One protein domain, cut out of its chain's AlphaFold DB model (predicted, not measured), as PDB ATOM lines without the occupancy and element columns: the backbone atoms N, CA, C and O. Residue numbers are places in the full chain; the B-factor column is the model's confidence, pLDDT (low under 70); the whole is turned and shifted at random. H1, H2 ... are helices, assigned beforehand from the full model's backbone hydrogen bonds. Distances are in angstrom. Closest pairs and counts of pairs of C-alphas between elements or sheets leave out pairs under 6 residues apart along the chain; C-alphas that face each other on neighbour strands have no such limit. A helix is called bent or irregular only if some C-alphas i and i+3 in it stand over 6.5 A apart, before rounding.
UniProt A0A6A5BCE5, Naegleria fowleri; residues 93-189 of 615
ATOM      1  N   MET A  93      -3.652  14.185  -4.258       83.06
ATOM      2  CA  MET A  93      -3.568  12.877  -4.915       83.06
ATOM      3  C   MET A  93      -3.773  12.991  -6.426       83.06
ATOM      4  O   MET A  93      -3.009  12.406  -7.192       83.06
ATOM      5  N   ASN A  94      -4.746  13.791  -6.868       84.62
ATOM      6  CA  ASN A  94      -4.986  14.026  -8.288       84.62
ATOM      7  C   ASN A  94      -3.800  14.754  -8.942       84.62
ATOM      8  O   ASN A  94      -3.357  14.366 -10.018       84.62
ATOM      9  N   SER A  95      -3.219  15.754  -8.274       88.38
ATOM     10  CA  SER A  95      -2.015  16.443  -8.754       88.38
ATOM     11  C   SER A  95      -0.823  15.488  -8.902       88.38
ATOM     12  O   SER A  95      -0.152  15.492  -9.936       88.38
ATOM     13  N   THR A  96      -0.616  14.608  -7.918       83.81
ATOM     14  CA  THR A  96       0.455  13.599  -7.938       83.81
ATOM     15  C   THR A  96       0.242  12.580  -9.059       83.81
ATOM     16  O   THR A  96       1.171  12.280  -9.808       83.81
ATOM     17  N   LEU A  97      -0.992  12.101  -9.247       82.81
ATOM     18  CA  LEU A  97      -1.342  11.189 -10.338       82.81
ATOM     19  C   LEU A  97      -1.096  11.837 -11.709       82.81
ATOM     20  O   LEU A  97      -0.482  11.227 -12.582       82.81
ATOM     21  N   GLN A  98      -1.514  13.092 -11.891       85.69
ATOM     22  CA  GLN A  98      -1.286  13.842 -13.132       85.69
ATOM     23  C   GLN A  98       0.205  14.069 -13.407       85.69
ATOM     24  O   GLN A  98       0.626  14.036 -14.564       85.69
ATOM     25  N   HIS A  99       1.018  14.273 -12.367       82.50
ATOM     26  CA  HIS A  99       2.470  14.358 -12.504       82.50
ATOM     27  C   HIS A  99       3.070  13.028 -12.982       82.50
ATOM     28  O   HIS A  99       3.791  13.009 -13.978       82.50
ATOM     29  N   CYS A 100       2.705  11.907 -12.349       77.31
ATOM     30  CA  CYS A 100       3.151  10.572 -12.765       77.31
ATOM     31  C   CYS A 100       2.752  10.251 -14.212       77.31
ATOM     32  O   CYS A 100       3.575   9.766 -14.987       77.31
ATOM     33  N   VAL A 101       1.516  10.569 -14.614       80.31
ATOM     34  CA  VAL A 101       1.052  10.368 -15.997       80.31
ATOM     35  C   VAL A 101       1.891  11.184 -16.983       80.31
ATOM     36  O   VAL A 101       2.293  10.653 -18.018       80.31
ATOM     37  N   LYS A 102       2.211  12.444 -16.662       81.44
ATOM     38  CA  LYS A 102       3.063  13.289 -17.513       81.44
ATOM     39  C   LYS A 102       4.485  12.751 -17.640       81.44
ATOM     40  O   LYS A 102       5.014  12.743 -18.748       81.44
ATOM     41  N   GLU A 103       5.097  12.277 -16.556       77.94
ATOM     42  CA  GLU A 103       6.441  11.688 -16.623       77.94
ATOM     43  C   GLU A 103       6.474  10.391 -17.433       77.94
ATOM     44  O   GLU A 103       7.387  10.186 -18.239       77.94
ATOM     45  N   ILE A 104       5.458   9.535 -17.283       78.56
ATOM     46  CA  ILE A 104       5.321   8.312 -18.086       78.56
ATOM     47  C   ILE A 104       5.150   8.674 -19.565       78.56
ATOM     48  O   ILE A 104       5.837   8.110 -20.415       78.56
ATOM     49  N   GLN A 105       4.289   9.646 -19.885       79.50
ATOM     50  CA  GLN A 105       4.094  10.122 -21.257       79.50
ATOM     51  C   GLN A 105       5.382  10.700 -21.852       79.50
ATOM     52  O   GLN A 105       5.736  10.357 -22.976       79.50
ATOM     53  N   LEU A 106       6.114  11.523 -21.099       82.31
ATOM     54  CA  LEU A 106       7.375  12.110 -21.551       82.31
ATOM     55  C   LEU A 106       8.444  11.038 -21.797       82.31
ATOM     56  O   LEU A 106       9.116  11.054 -22.828       82.31
ATOM     57  N   THR A 107       8.560  10.069 -20.886       79.12
ATOM     58  CA  THR A 107       9.477   8.930 -21.034       79.12
ATOM     59  C   THR A 107       9.122   8.107 -22.273       79.12
ATOM     60  O   THR A 107      10.007   7.738 -23.049       79.12
ATOM     61  N   HIS A 108       7.829   7.870 -22.510       79.25
ATOM     62  CA  HIS A 108       7.352   7.125 -23.671       79.25
ATOM     63  C   HIS A 108       7.656   7.870 -24.981       79.25
ATOM     64  O   HIS A 108       8.210   7.274 -25.900       79.25
ATOM     65  N   VAL A 109       7.387   9.177 -25.051       79.69
ATOM     66  CA  VAL A 109       7.697  10.002 -26.233       79.69
ATOM     67  C   VAL A 109       9.199  10.012 -26.522       79.69
ATOM     68  O   VAL A 109       9.597   9.773 -27.659       79.69
ATOM     69  N   ASN A 110      10.046  10.207 -25.507       78.06
ATOM     70  CA  ASN A 110      11.503  10.194 -25.682       78.06
ATOM     71  C   ASN A 110      12.015   8.834 -26.171       78.06
ATOM     72  O   ASN A 110      12.884   8.768 -27.039       78.06
ATOM     73  N   THR A 111      11.442   7.749 -25.654       78.25
ATOM     74  CA  THR A 111      11.774   6.389 -26.084       78.25
ATOM     75  C   THR A 111      11.353   6.140 -27.534       78.25
ATOM     76  O   THR A 111      12.121   5.571 -28.306       78.25
ATOM     77  N   ILE A 112      10.162   6.599 -27.939       78.62
ATOM     78  CA  ILE A 112       9.700   6.509 -29.332       78.62
ATOM     79  C   ILE A 112      10.654   7.269 -30.255       78.62
ATOM     80  O   ILE A 112      11.124   6.691 -31.230       78.62
ATOM     81  N   LEU A 113      11.004   8.514 -29.914       78.31
ATOM     82  CA  LEU A 113      11.923   9.335 -30.708       78.31
ATOM     83  C   LEU A 113      13.315   8.701 -30.836       78.31
ATOM     84  O   LEU A 113      13.935   8.774 -31.896       78.31
ATOM     85  N   PHE A 114      13.807   8.052 -29.776       83.31
ATOM     86  CA  PHE A 114      15.058   7.295 -29.825       83.31
ATOM     87  C   PHE A 114      14.985   6.152 -30.847       83.31
ATOM     88  O   PHE A 114      15.851   6.047 -31.715       83.31
ATOM     89  N   PHE A 115      13.927   5.334 -30.796       78.56
ATOM     90  CA  PHE A 115      13.751   4.239 -31.750       78.56
ATOM     91  C   PHE A 115      13.524   4.734 -33.182       78.56
ATOM     92  O   PHE A 115      14.045   4.125 -34.109       78.56
ATOM     93  N   GLU A 116      12.787   5.826 -33.390       78.25
ATOM     94  CA  GLU A 116      12.597   6.414 -34.723       78.25
ATOM     95  C   GLU A 116      13.925   6.870 -35.341       78.25
ATOM     96  O   GLU A 116      14.184   6.581 -36.511       78.25
ATOM     97  N   ASN A 117      14.796   7.502 -34.550       76.88
ATOM     98  CA  ASN A 117      16.129   7.896 -35.005       76.88
ATOM     99  C   ASN A 117      17.002   6.685 -35.363       76.88
ATOM    100  O   ASN A 117      17.657   6.693 -36.406       76.88
ATOM    101  N   GLU A 118      16.995   5.631 -34.543       80.44
ATOM    102  CA  GLU A 118      17.794   4.429 -34.817       80.44
ATOM    103  C   GLU A 118      17.256   3.656 -36.037       80.44
ATOM    104  O   GLU A 118      18.030   3.184 -36.870       80.44
ATOM    105  N   ILE A 119      15.930   3.601 -36.215       77.88
ATOM    106  CA  ILE A 119      15.294   3.049 -37.422       77.88
ATOM    107  C   ILE A 119      15.708   3.845 -38.664       77.88
ATOM    108  O   ILE A 119      16.021   3.249 -39.696       77.88
ATOM    109  N   GLN A 120      15.727   5.177 -38.582       79.56
ATOM    110  CA  GLN A 120      16.128   6.020 -39.705       79.56
ATOM    111  C   GLN A 120      17.602   5.807 -40.069       79.56
ATOM    112  O   GLN A 120      17.918   5.652 -41.246       79.56
ATOM    113  N   LYS A 121      18.489   5.697 -39.074       81.44
ATOM    114  CA  LYS A 121      19.904   5.372 -39.289       81.44
ATOM    115  C   LYS A 121      20.083   4.025 -39.997       81.44
ATOM    116  O   LYS A 121      20.809   3.945 -40.985       81.44
ATOM    117  N   LEU A 122      19.380   2.982 -39.552       78.06
ATOM    118  CA  LEU A 122      19.428   1.666 -40.201       78.06
ATOM    119  C   LEU A 122      18.879   1.698 -41.631       78.06
ATOM    120  O   LEU A 122      19.380   0.993 -42.506       78.06
ATOM    121  N   LYS A 123      17.857   2.518 -41.890       80.06
ATOM    122  CA  LYS A 123      17.326   2.722 -43.240       80.06
ATOM    123  C   LYS A 123      18.370   3.349 -44.163       80.06
ATOM    124  O   LYS A 123      18.511   2.898 -45.298       80.06
ATOM    125  N   ASP A 124      19.112   4.338 -43.673       82.12
ATOM    126  CA  ASP A 124      20.167   5.005 -44.436       82.12
ATOM    127  C   ASP A 124      21.351   4.055 -44.711       82.12
ATOM    128  O   ASP A 124      21.839   3.988 -45.841       82.12
ATOM    129  N   GLU A 125      21.756   3.242 -43.727       81.56
ATOM    130  CA  GLU A 125      22.772   2.195 -43.917       81.56
ATOM    131  C   GLU A 125      22.326   1.130 -44.936       81.56
ATOM    132  O   GLU A 125      23.112   0.709 -45.785       81.56
ATOM    133  N   ASN A 126      21.054   0.724 -44.912       79.81
ATOM    134  CA  ASN A 126      20.514  -0.245 -45.868       79.81
ATOM    135  C   ASN A 126      20.509   0.313 -47.303       79.81
ATOM    136  O   ASN A 126      20.900  -0.375 -48.246       79.81
ATOM    137  N   GLU A 127      20.137   1.582 -47.488       83.06
ATOM    138  CA  GLU A 127      20.228   2.240 -48.796       83.06
ATOM    139  C   GLU A 127      21.679   2.358 -49.291       83.06
ATOM    140  O   GLU A 127      21.940   2.172 -50.481       83.06
ATOM    141  N   MET A 128      22.644   2.590 -48.395       86.88
ATOM    142  CA  MET A 128      24.068   2.558 -48.741       86.88
ATOM    143  C   MET A 128      24.503   1.165 -49.218       86.88
ATOM    144  O   MET A 128      25.124   1.050 -50.276       86.88
ATOM    145  N   LEU A 129      24.131   0.103 -48.494       81.81
ATOM    146  CA  LEU A 129      24.438  -1.279 -48.877       81.81
ATOM    147  C   LEU A 129      23.803  -1.654 -50.223       81.81
ATOM    148  O   LEU A 129      24.454  -2.283 -51.057       81.81
ATOM    149  N   LYS A 130      22.568  -1.211 -50.497       82.88
ATOM    150  CA  LYS A 130      21.934  -1.389 -51.815       82.88
ATOM    151  C   LYS A 130      22.714  -0.701 -52.931       82.88
ATOM    152  O   LYS A 130      22.886  -1.289 -53.997       82.88
ATOM    153  N   LYS A 131      23.197   0.526 -52.701       86.62
ATOM    154  CA  LYS A 131      24.035   1.244 -53.676       86.62
ATOM    155  C   LYS A 131      25.357   0.514 -53.921       86.62
ATOM    156  O   LYS A 131      25.743   0.354 -55.076       86.62
ATOM    157  N   GLN A 132      26.009   0.017 -52.869       83.19
ATOM    158  CA  GLN A 132      27.235  -0.781 -52.989       83.19
ATOM    159  C   GLN A 132      27.001  -2.081 -53.764       83.19
ATOM    160  O   GLN A 132      27.796  -2.431 -54.637       83.19
ATOM    161  N   LEU A 133      25.885  -2.770 -53.508       83.88
ATOM    162  CA  LEU A 133      25.503  -3.972 -54.247       83.88
ATOM    163  C   LEU A 133      25.242  -3.667 -55.728       83.88
ATOM    164  O   LEU A 133      25.702  -4.399 -56.600       83.88
ATOM    165  N   LEU A 134      24.541  -2.570 -56.028       88.19
ATOM    166  CA  LEU A 134      24.283  -2.142 -57.403       88.19
ATOM    167  C   LEU A 134      25.585  -1.818 -58.147       88.19
ATOM    168  O   LEU A 134      25.762  -2.262 -59.278       88.19
ATOM    169  N   HIS A 135      26.505  -1.099 -57.502       86.75
ATOM    170  CA  HIS A 135      27.824  -0.794 -58.054       86.75
ATOM    171  C   HIS A 135      28.648  -2.067 -58.296       86.75
ATOM    172  O   HIS A 135      29.229  -2.244 -59.362       86.75
ATOM    173  N   THR A 136      28.623  -3.008 -57.349       83.62
ATOM    174  CA  THR A 136      29.294  -4.310 -57.492       83.62
ATOM    175  C   THR A 136      28.730  -5.097 -58.677       83.62
ATOM    176  O   THR A 136      29.494  -5.640 -59.470       83.62
ATOM    177  N   ASN A 137      27.406  -5.097 -58.867       83.88
ATOM    178  CA  ASN A 137      26.763  -5.718 -60.029       83.88
ATOM    179  C   ASN A 137      27.146  -5.039 -61.355       83.88
ATOM    180  O   ASN A 137      27.265  -5.712 -62.377       83.88
ATOM    181  N   GLN A 138      27.354  -3.720 -61.359       89.19
ATOM    182  CA  GLN A 138      27.843  -3.006 -62.542       89.19
ATOM    183  C   GLN A 138      29.287  -3.391 -62.881       89.19
ATOM    184  O   GLN A 138      29.581  -3.621 -64.051       89.19
ATOM    185  N   ILE A 139      30.164  -3.527 -61.879       85.94
ATOM    186  CA  ILE A 139      31.532  -4.033 -62.074       85.94
ATOM    187  C   ILE A 139      31.492  -5.457 -62.639       85.94
ATOM    188  O   ILE A 139      32.169  -5.737 -63.622       85.94
ATOM    189  N   LEU A 140      30.649  -6.325 -62.074       85.00
ATOM    190  CA  LEU A 140      30.436  -7.703 -62.536       85.00
ATOM    191  C   LEU A 140      30.040  -7.780 -64.010       85.00
ATOM    192  O   LEU A 140      30.571  -8.600 -64.748       85.00
ATOM    193  N   ASN A 141      29.119  -6.919 -64.443       88.56
ATOM    194  CA  ASN A 141      28.658  -6.903 -65.829       88.56
ATOM    195  C   ASN A 141      29.717  -6.374 -66.809       88.56
ATOM    196  O   ASN A 141      29.632  -6.665 -68.001       88.56
ATOM    197  N   ASN A 142      30.684  -5.596 -66.321       90.38
ATOM    198  CA  ASN A 142      31.703  -4.952 -67.147       90.38
ATOM    199  C   ASN A 142      33.065  -5.664 -67.100       90.38
ATOM    200  O   ASN A 142      33.872  -5.452 -68.006       90.38
ATOM    201  N   SER A 143      33.342  -6.490 -66.086       87.62
ATOM    202  CA  SER A 143      34.597  -7.241 -66.007       87.62
ATOM    203  C   SER A 143      34.525  -8.509 -66.856       87.62
ATOM    204  O   SER A 143      33.698  -9.393 -66.642       87.62
ATOM    205  N   SER A 144      35.420  -8.602 -67.837       89.06
ATOM    206  CA  SER A 144      35.670  -9.814 -68.621       89.06
ATOM    207  C   SER A 144      36.762 -10.698 -68.008       89.06
ATOM    208  O   SER A 144      37.073 -11.753 -68.566       89.06
ATOM    209  N   ASN A 145      37.363 -10.275 -66.891       89.31
ATOM    210  CA  ASN A 145      38.527 -10.925 -66.312       89.31
ATOM    211  C   ASN A 145      38.118 -11.892 -65.190       89.31
ATOM    212  O   ASN A 145      37.484 -11.499 -64.214       89.31
ATOM    213  N   MET A 146      38.490 -13.166 -65.322       76.94
ATOM    214  CA  MET A 146      38.131 -14.210 -64.349       76.94
ATOM    215  C   MET A 146      38.798 -14.012 -62.982       76.94
ATOM    216  O   MET A 146      38.222 -14.413 -61.975       76.94
ATOM    217  N   ASP A 147      39.953 -13.344 -62.920       84.50
ATOM    218  CA  ASP A 147      40.659 -13.084 -61.655       84.50
ATOM    219  C   ASP A 147      39.917 -12.071 -60.755       84.50
ATOM    220  O   ASP A 147      40.090 -12.066 -59.534       84.50
ATOM    221  N   ASP A 148      39.029 -11.248 -61.323       83.19
ATOM    222  CA  ASP A 148      38.175 -10.348 -60.541       83.19
ATOM    223  C   ASP A 148      37.033 -11.105 -59.845       83.19
ATOM    224  O   ASP A 148      36.461 -10.611 -58.870       83.19
ATOM    225  N   PHE A 149      36.711 -12.319 -60.302       85.00
ATOM    226  CA  PHE A 149      35.572 -13.086 -59.806       85.00
ATOM    227  C   PHE A 149      35.741 -13.505 -58.342       85.00
ATOM    228  O   PHE A 149      34.788 -13.399 -57.569       85.00
ATOM    229  N   ASP A 150      36.947 -13.898 -57.925       86.88
ATOM    230  CA  ASP A 150      37.224 -14.281 -56.534       86.88
ATOM    231  C   ASP A 150      37.118 -13.083 -55.578       86.88
ATOM    232  O   ASP A 150      36.538 -13.186 -54.493       86.88
ATOM    233  N   ASN A 151      37.603 -11.912 -56.003       85.06
ATOM    234  CA  ASN A 151      37.486 -10.674 -55.228       85.06
ATOM    235  C   ASN A 151      36.024 -10.230 -55.091       85.06
ATOM    236  O   ASN A 151      35.590  -9.795 -54.022       85.06
ATOM    237  N   ILE A 152      35.248 -10.377 -56.161       82.50
ATOM    238  CA  ILE A 152      33.816 -10.081 -56.178       82.50
ATOM    239  C   ILE A 152      33.048 -11.067 -55.292       82.50
ATOM    240  O   ILE A 152      32.183 -10.650 -54.523       82.50
ATOM    241  N   LEU A 153      33.379 -12.360 -55.341       86.62
ATOM    242  CA  LEU A 153      32.760 -13.375 -54.494       86.62
ATOM    243  C   LEU A 153      33.028 -13.096 -53.009       86.62
ATOM    244  O   LEU A 153      32.104 -13.170 -52.197       86.62
ATOM    245  N   LEU A 154      34.256 -12.699 -52.663       89.88
ATOM    246  CA  LEU A 154      34.618 -12.287 -51.307       89.88
ATOM    247  C   LEU A 154      33.841 -11.035 -50.864       89.88
ATOM    248  O   LEU A 154      33.364 -10.969 -49.728       89.88
ATOM    249  N   LEU A 155      33.660 -10.059 -51.760       85.75
ATOM    250  CA  LEU A 155      32.876  -8.856 -51.482       85.75
ATOM    251  C   LEU A 155      31.393  -9.183 -51.251       85.75
ATOM    252  O   LEU A 155      30.806  -8.678 -50.296       85.75
ATOM    253  N   ILE A 156      30.803 -10.068 -52.060       83.94
ATOM    254  CA  ILE A 156      29.418 -10.537 -51.893       83.94
ATOM    255  C   ILE A 156      29.255 -11.280 -50.563       83.94
ATOM    256  O   ILE A 156      28.286 -11.038 -49.842       83.94
ATOM    257  N   GLN A 157      30.199 -12.155 -50.204       90.50
ATOM    258  CA  GLN A 157      30.179 -12.860 -48.919       90.50
ATOM    259  C   GLN A 157      30.241 -11.889 -47.738       90.50
ATOM    260  O   GLN A 157      29.465 -12.028 -46.791       90.50
ATOM    261  N   LYS A 158      31.111 -10.876 -47.812       89.06
ATOM    262  CA  LYS A 158      31.210  -9.829 -46.791       89.06
ATOM    263  C   LYS A 158      29.911  -9.028 -46.675       89.06
ATOM    264  O   LYS A 158      29.397  -8.873 -45.572       89.06
ATOM    265  N   LEU A 159      29.349  -8.585 -47.800       81.00
ATOM    266  CA  LEU A 159      28.105  -7.811 -47.816       81.00
ATOM    267  C   LEU A 159      26.929  -8.624 -47.248       81.00
ATOM    268  O   LEU A 159      26.124  -8.107 -46.481       81.00
ATOM    269  N   SER A 160      26.857  -9.914 -47.588       84.12
ATOM    270  CA  SER A 160      25.859 -10.848 -47.055       84.12
ATOM    271  C   SER A 160      25.977 -11.000 -45.533       84.12
ATOM    272  O   SER A 160      24.974 -10.940 -44.821       84.12
ATOM    273  N   HIS A 161      27.204 -11.121 -45.017       89.25
ATOM    274  CA  HIS A 161      27.456 -11.184 -43.578       89.25
ATOM    275  C   HIS A 161      27.029  -9.898 -42.851       89.25
ATOM    276  O   HIS A 161      26.369  -9.970 -41.813       89.25
ATOM    277  N   ASP A 162      27.351  -8.729 -43.411       82.75
ATOM    278  CA  ASP A 162      26.974  -7.434 -42.833       82.75
ATOM    279  C   ASP A 162      25.444  -7.241 -42.808       82.75
ATOM    280  O   ASP A 162      24.897  -6.761 -41.810       82.75
ATOM    281  N   ILE A 163      24.733  -7.692 -43.850       81.19
ATOM    282  CA  ILE A 163      23.261  -7.682 -43.904       81.19
ATOM    283  C   ILE A 163      22.658  -8.566 -42.804       81.19
ATOM    284  O   ILE A 163      21.732  -8.135 -42.109       81.19
ATOM    285  N   GLU A 164      23.169  -9.785 -42.609       84.81
ATOM    286  CA  GLU A 164      22.624 -10.690 -41.588       84.81
ATOM    287  C   GLU A 164      22.877 -10.146 -40.172       84.81
ATOM    288  O   GLU A 164      21.992 -10.193 -39.316       84.81
ATOM    289  N   LYS A 165      24.036  -9.513 -39.946       86.06
ATOM    290  CA  LYS A 165      24.353  -8.834 -38.683       86.06
ATOM    291  C   LYS A 165      23.425  -7.646 -38.407       86.06
ATOM    292  O   LYS A 165      22.960  -7.479 -37.278       86.06
ATOM    293  N   GLN A 166      23.114  -6.831 -39.418       80.62
ATOM    294  CA  GLN A 166      22.144  -5.737 -39.276       80.62
ATOM    295  C   GLN A 166      20.736  -6.252 -38.967       80.62
ATOM    296  O   GLN A 166      20.029  -5.683 -38.132       80.62
ATOM    297  N   LYS A 167      20.327  -7.350 -39.605       82.00
ATOM    298  CA  LYS A 167      19.043  -8.001 -39.338       82.00
ATOM    299  C   LYS A 167      18.962  -8.511 -37.898       82.00
ATOM    300  O   LYS A 167      17.948  -8.287 -37.238       82.00
ATOM    301  N   GLU A 168      20.020  -9.135 -37.388       89.56
ATOM    302  CA  GLU A 168      20.087  -9.578 -35.993       89.56
ATOM    303  C   GLU A 168      20.011  -8.396 -35.011       89.56
ATOM    304  O   GLU A 168      19.233  -8.434 -34.054       89.56
ATOM    305  N   TYR A 169      20.733  -7.306 -35.290       84.00
ATOM    306  CA  TYR A 169      20.646  -6.070 -34.508       84.00
ATOM    307  C   TYR A 169      19.214  -5.516 -34.463       84.00
ATOM    308  O   TYR A 169      18.700  -5.205 -33.386       84.00
ATOM    309  N   PHE A 170      18.529  -5.464 -35.608       81.12
ATOM    310  CA  PHE A 170      17.146  -4.992 -35.689       81.12
ATOM    311  C   PHE A 170      16.173  -5.880 -34.900       81.12
ATOM    312  O   PHE A 170      15.310  -5.374 -34.181       81.12
ATOM    313  N   ILE A 171      16.335  -7.204 -34.978       84.94
ATOM    314  CA  ILE A 171      15.539  -8.161 -34.198       84.94
ATOM    315  C   ILE A 171      15.748  -7.939 -32.695       84.94
ATOM    316  O   ILE A 171      14.775  -7.910 -31.941       84.94
ATOM    317  N   ASN A 172      16.991  -7.754 -32.251       86.38
ATOM    318  CA  ASN A 172      17.305  -7.531 -30.839       86.38
ATOM    319  C   ASN A 172      16.752  -6.194 -30.331       86.38
ATOM    320  O   ASN A 172      16.197  -6.135 -29.234       86.38
ATOM    321  N   MET A 173      16.809  -5.146 -31.152       84.31
ATOM    322  CA  MET A 173      16.202  -3.854 -30.842       84.31
ATOM    323  C   MET A 173      14.671  -3.952 -30.714       84.31
ATOM    324  O   MET A 173      14.097  -3.408 -29.771       84.31
ATOM    325  N   LEU A 174      14.000  -4.682 -31.613       81.69
ATOM    326  CA  LEU A 174      12.555  -4.929 -31.514       81.69
ATOM    327  C   LEU A 174      12.187  -5.736 -30.264       81.69
ATOM    328  O   LEU A 174      11.197  -5.417 -29.606       81.69
ATOM    329  N   LYS A 175      12.988  -6.745 -29.905       89.62
ATOM    330  CA  LYS A 175      12.807  -7.501 -28.657       89.62
ATOM    331  C   LYS A 175      12.935  -6.598 -27.431       89.62
ATOM    332  O   LYS A 175      12.056  -6.637 -26.578       89.62
ATOM    333  N   ALA A 176      13.963  -5.748 -27.378       83.94
ATOM    334  CA  ALA A 176      14.159  -4.803 -26.279       83.94
ATOM    335  C   ALA A 176      12.990  -3.811 -26.156       83.94
ATOM    336  O   ALA A 176      12.505  -3.552 -25.057       83.94
ATOM    337  N   LYS A 177      12.480  -3.304 -27.287       83.12
ATOM    338  CA  LYS A 177      11.287  -2.448 -27.307       83.12
ATOM    339  C   LYS A 177      10.057  -3.170 -26.750       83.12
ATOM    340  O   LYS A 177       9.341  -2.596 -25.936       83.12
ATOM    341  N   ASN A 178       9.808  -4.408 -27.176       85.38
ATOM    342  CA  ASN A 178       8.668  -5.187 -26.690       85.38
ATOM    343  C   ASN A 178       8.794  -5.501 -25.194       85.38
ATOM    344  O   ASN A 178       7.818  -5.347 -24.469       85.38
ATOM    345  N   GLN A 179       9.994  -5.840 -24.722       91.19
ATOM    346  CA  GLN A 179      10.260  -6.077 -23.302       91.19
ATOM    347  C   GLN A 179       9.984  -4.829 -22.452       91.19
ATOM    348  O   GLN A 179       9.363  -4.926 -21.398       91.19
ATOM    349  N   LEU A 180      10.376  -3.644 -22.933       84.81
ATOM    350  CA  LEU A 180      10.076  -2.383 -22.254       84.81
ATOM    351  C   LEU A 180       8.567  -2.089 -22.220       84.81
ATOM    352  O   LEU A 180       8.054  -1.593 -21.219       84.81
ATOM    353  N   ILE A 181       7.843  -2.395 -23.302       82.19
ATOM    354  CA  ILE A 181       6.380  -2.251 -23.348       82.19
ATOM    355  C   ILE A 181       5.719  -3.183 -22.324       82.19
ATOM    356  O   ILE A 181       4.848  -2.730 -21.583       82.19
ATOM    357  N   GLU A 182       6.145  -4.445 -22.246       89.75
ATOM    358  CA  GLU A 182       5.646  -5.407 -21.255       89.75
ATOM    359  C   GLU A 182       5.940  -4.947 -19.820       89.75
ATOM    360  O   GLU A 182       5.053  -4.980 -18.967       89.75
ATOM    361  N   GLU A 183       7.144  -4.436 -19.546       88.06
ATOM    362  CA  GLU A 183       7.497  -3.893 -18.230       88.06
ATOM    363  C   GLU A 183       6.598  -2.706 -17.848       88.06
ATOM    364  O   GLU A 183       6.062  -2.654 -16.739       88.06
ATOM    365  N   LEU A 184       6.366  -1.771 -18.774       82.19
ATOM    366  CA  LEU A 184       5.478  -0.630 -18.541       82.19
ATOM    367  C   LEU A 184       4.023  -1.065 -18.310       82.19
ATOM    368  O   LEU A 184       3.353  -0.507 -17.439       82.19
ATOM    369  N   GLN A 185       3.536  -2.067 -19.045       86.00
ATOM    370  CA  GLN A 185       2.195  -2.629 -18.855       86.00
ATOM    371  C   GLN A 185       2.049  -3.328 -17.499       86.00
ATOM    372  O   GLN A 185       1.026  -3.155 -16.828       86.00
ATOM    373  N   ASN A 186       3.076  -4.059 -17.061       89.12
ATOM    374  CA  ASN A 186       3.096  -4.705 -15.750       89.12
ATOM    375  C   ASN A 186       3.063  -3.669 -14.623       89.12
ATOM    376  O   ASN A 186       2.224  -3.763 -13.730       89.12
ATOM    377  N   ARG A 187       3.883  -2.614 -14.711       82.88
ATOM    378  CA  ARG A 187       3.894  -1.528 -13.712       82.88
ATOM    379  C   ARG A 187       2.571  -0.772 -13.652       82.88
ATOM    380  O   ARG A 187       2.116  -0.414 -12.566       82.88
ATOM    381  N   LEU A 188       1.933  -0.542 -14.801       82.62
ATOM    382  CA  LEU A 188       0.608   0.073 -14.843       82.62
ATOM    383  C   LEU A 188      -0.443  -0.834 -14.182       82.62
ATOM    384  O   LEU A 188      -1.282  -0.354 -13.425       82.62
ATOM    385  N   SER A 189      -0.362  -2.144 -14.415       86.75
ATOM    386  CA  SER A 189      -1.266  -3.129 -13.812       86.75
ATOM    387  C   SER A 189      -1.086  -3.231 -12.293       86.75
ATOM    388  O   SER A 189      -2.075  -3.329 -11.569       86.75
TER     389      SER A 189
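What this domain is: This is residues 93 to 189 of the 615 residues of a protein of Naegleria fowleri (UniProt A0A6A5BCE5). A long helical hairpin: H1 runs nearly the whole length of a rod, and H2 folds back beside it after a tight turn at one end. The first part of H1, residues 93 to 103, stands free and sticks out beyond the end of H2, and the turn, residues 141 to 147, stands free at the other end. The printed part has 97 residues with two named helices, H1 then H2, and no named strand, and the class is all helix. The whole is extended, with a radius of gyration of the C-alphas of 22.3 A and spans of 78 by 19 by 11 A.

Where its parts are: Find C-alpha 93 at (-3.568, 12.877, -4.915), where H1, residues 93 to 142, begins; from there it runs 73.7 A to C-alpha 142 at (31.703, -4.952, -67.147). Then look at C-alpha 147, where H2, residues 147 to 189, begins; it runs 64.4 A to C-alpha 189 at (-1.266, -3.129, -13.812). H2 is neither bent nor irregular, but only just: C-alphas 147 and 150 are 6.3 A apart.

How they stand to each other: Start from H1 and look across to H2: the two form a helical hairpin and run opposite ways at a shallow tilt of 11 degrees. They touch, H1 with residues 122 to 140 alone and H2 with residues 149 to 166 alone. Their closest C-alphas are those of Thr 136 and Ile 152, 7.4 A apart. Along the backbone, every O i to N i+4 pair of H1 is within hydrogen-bond range, and 38 of 39 are in H2.

The domain as a whole: Look from Met 93 to Ser 144 for the two C-alphas farthest apart, 78.2 A. The printed part has no cut, and the link from H1 to H2 is tight, with 4 residues. The mean pLDDT of the printed part is 83.7, and no printed residue is under 70.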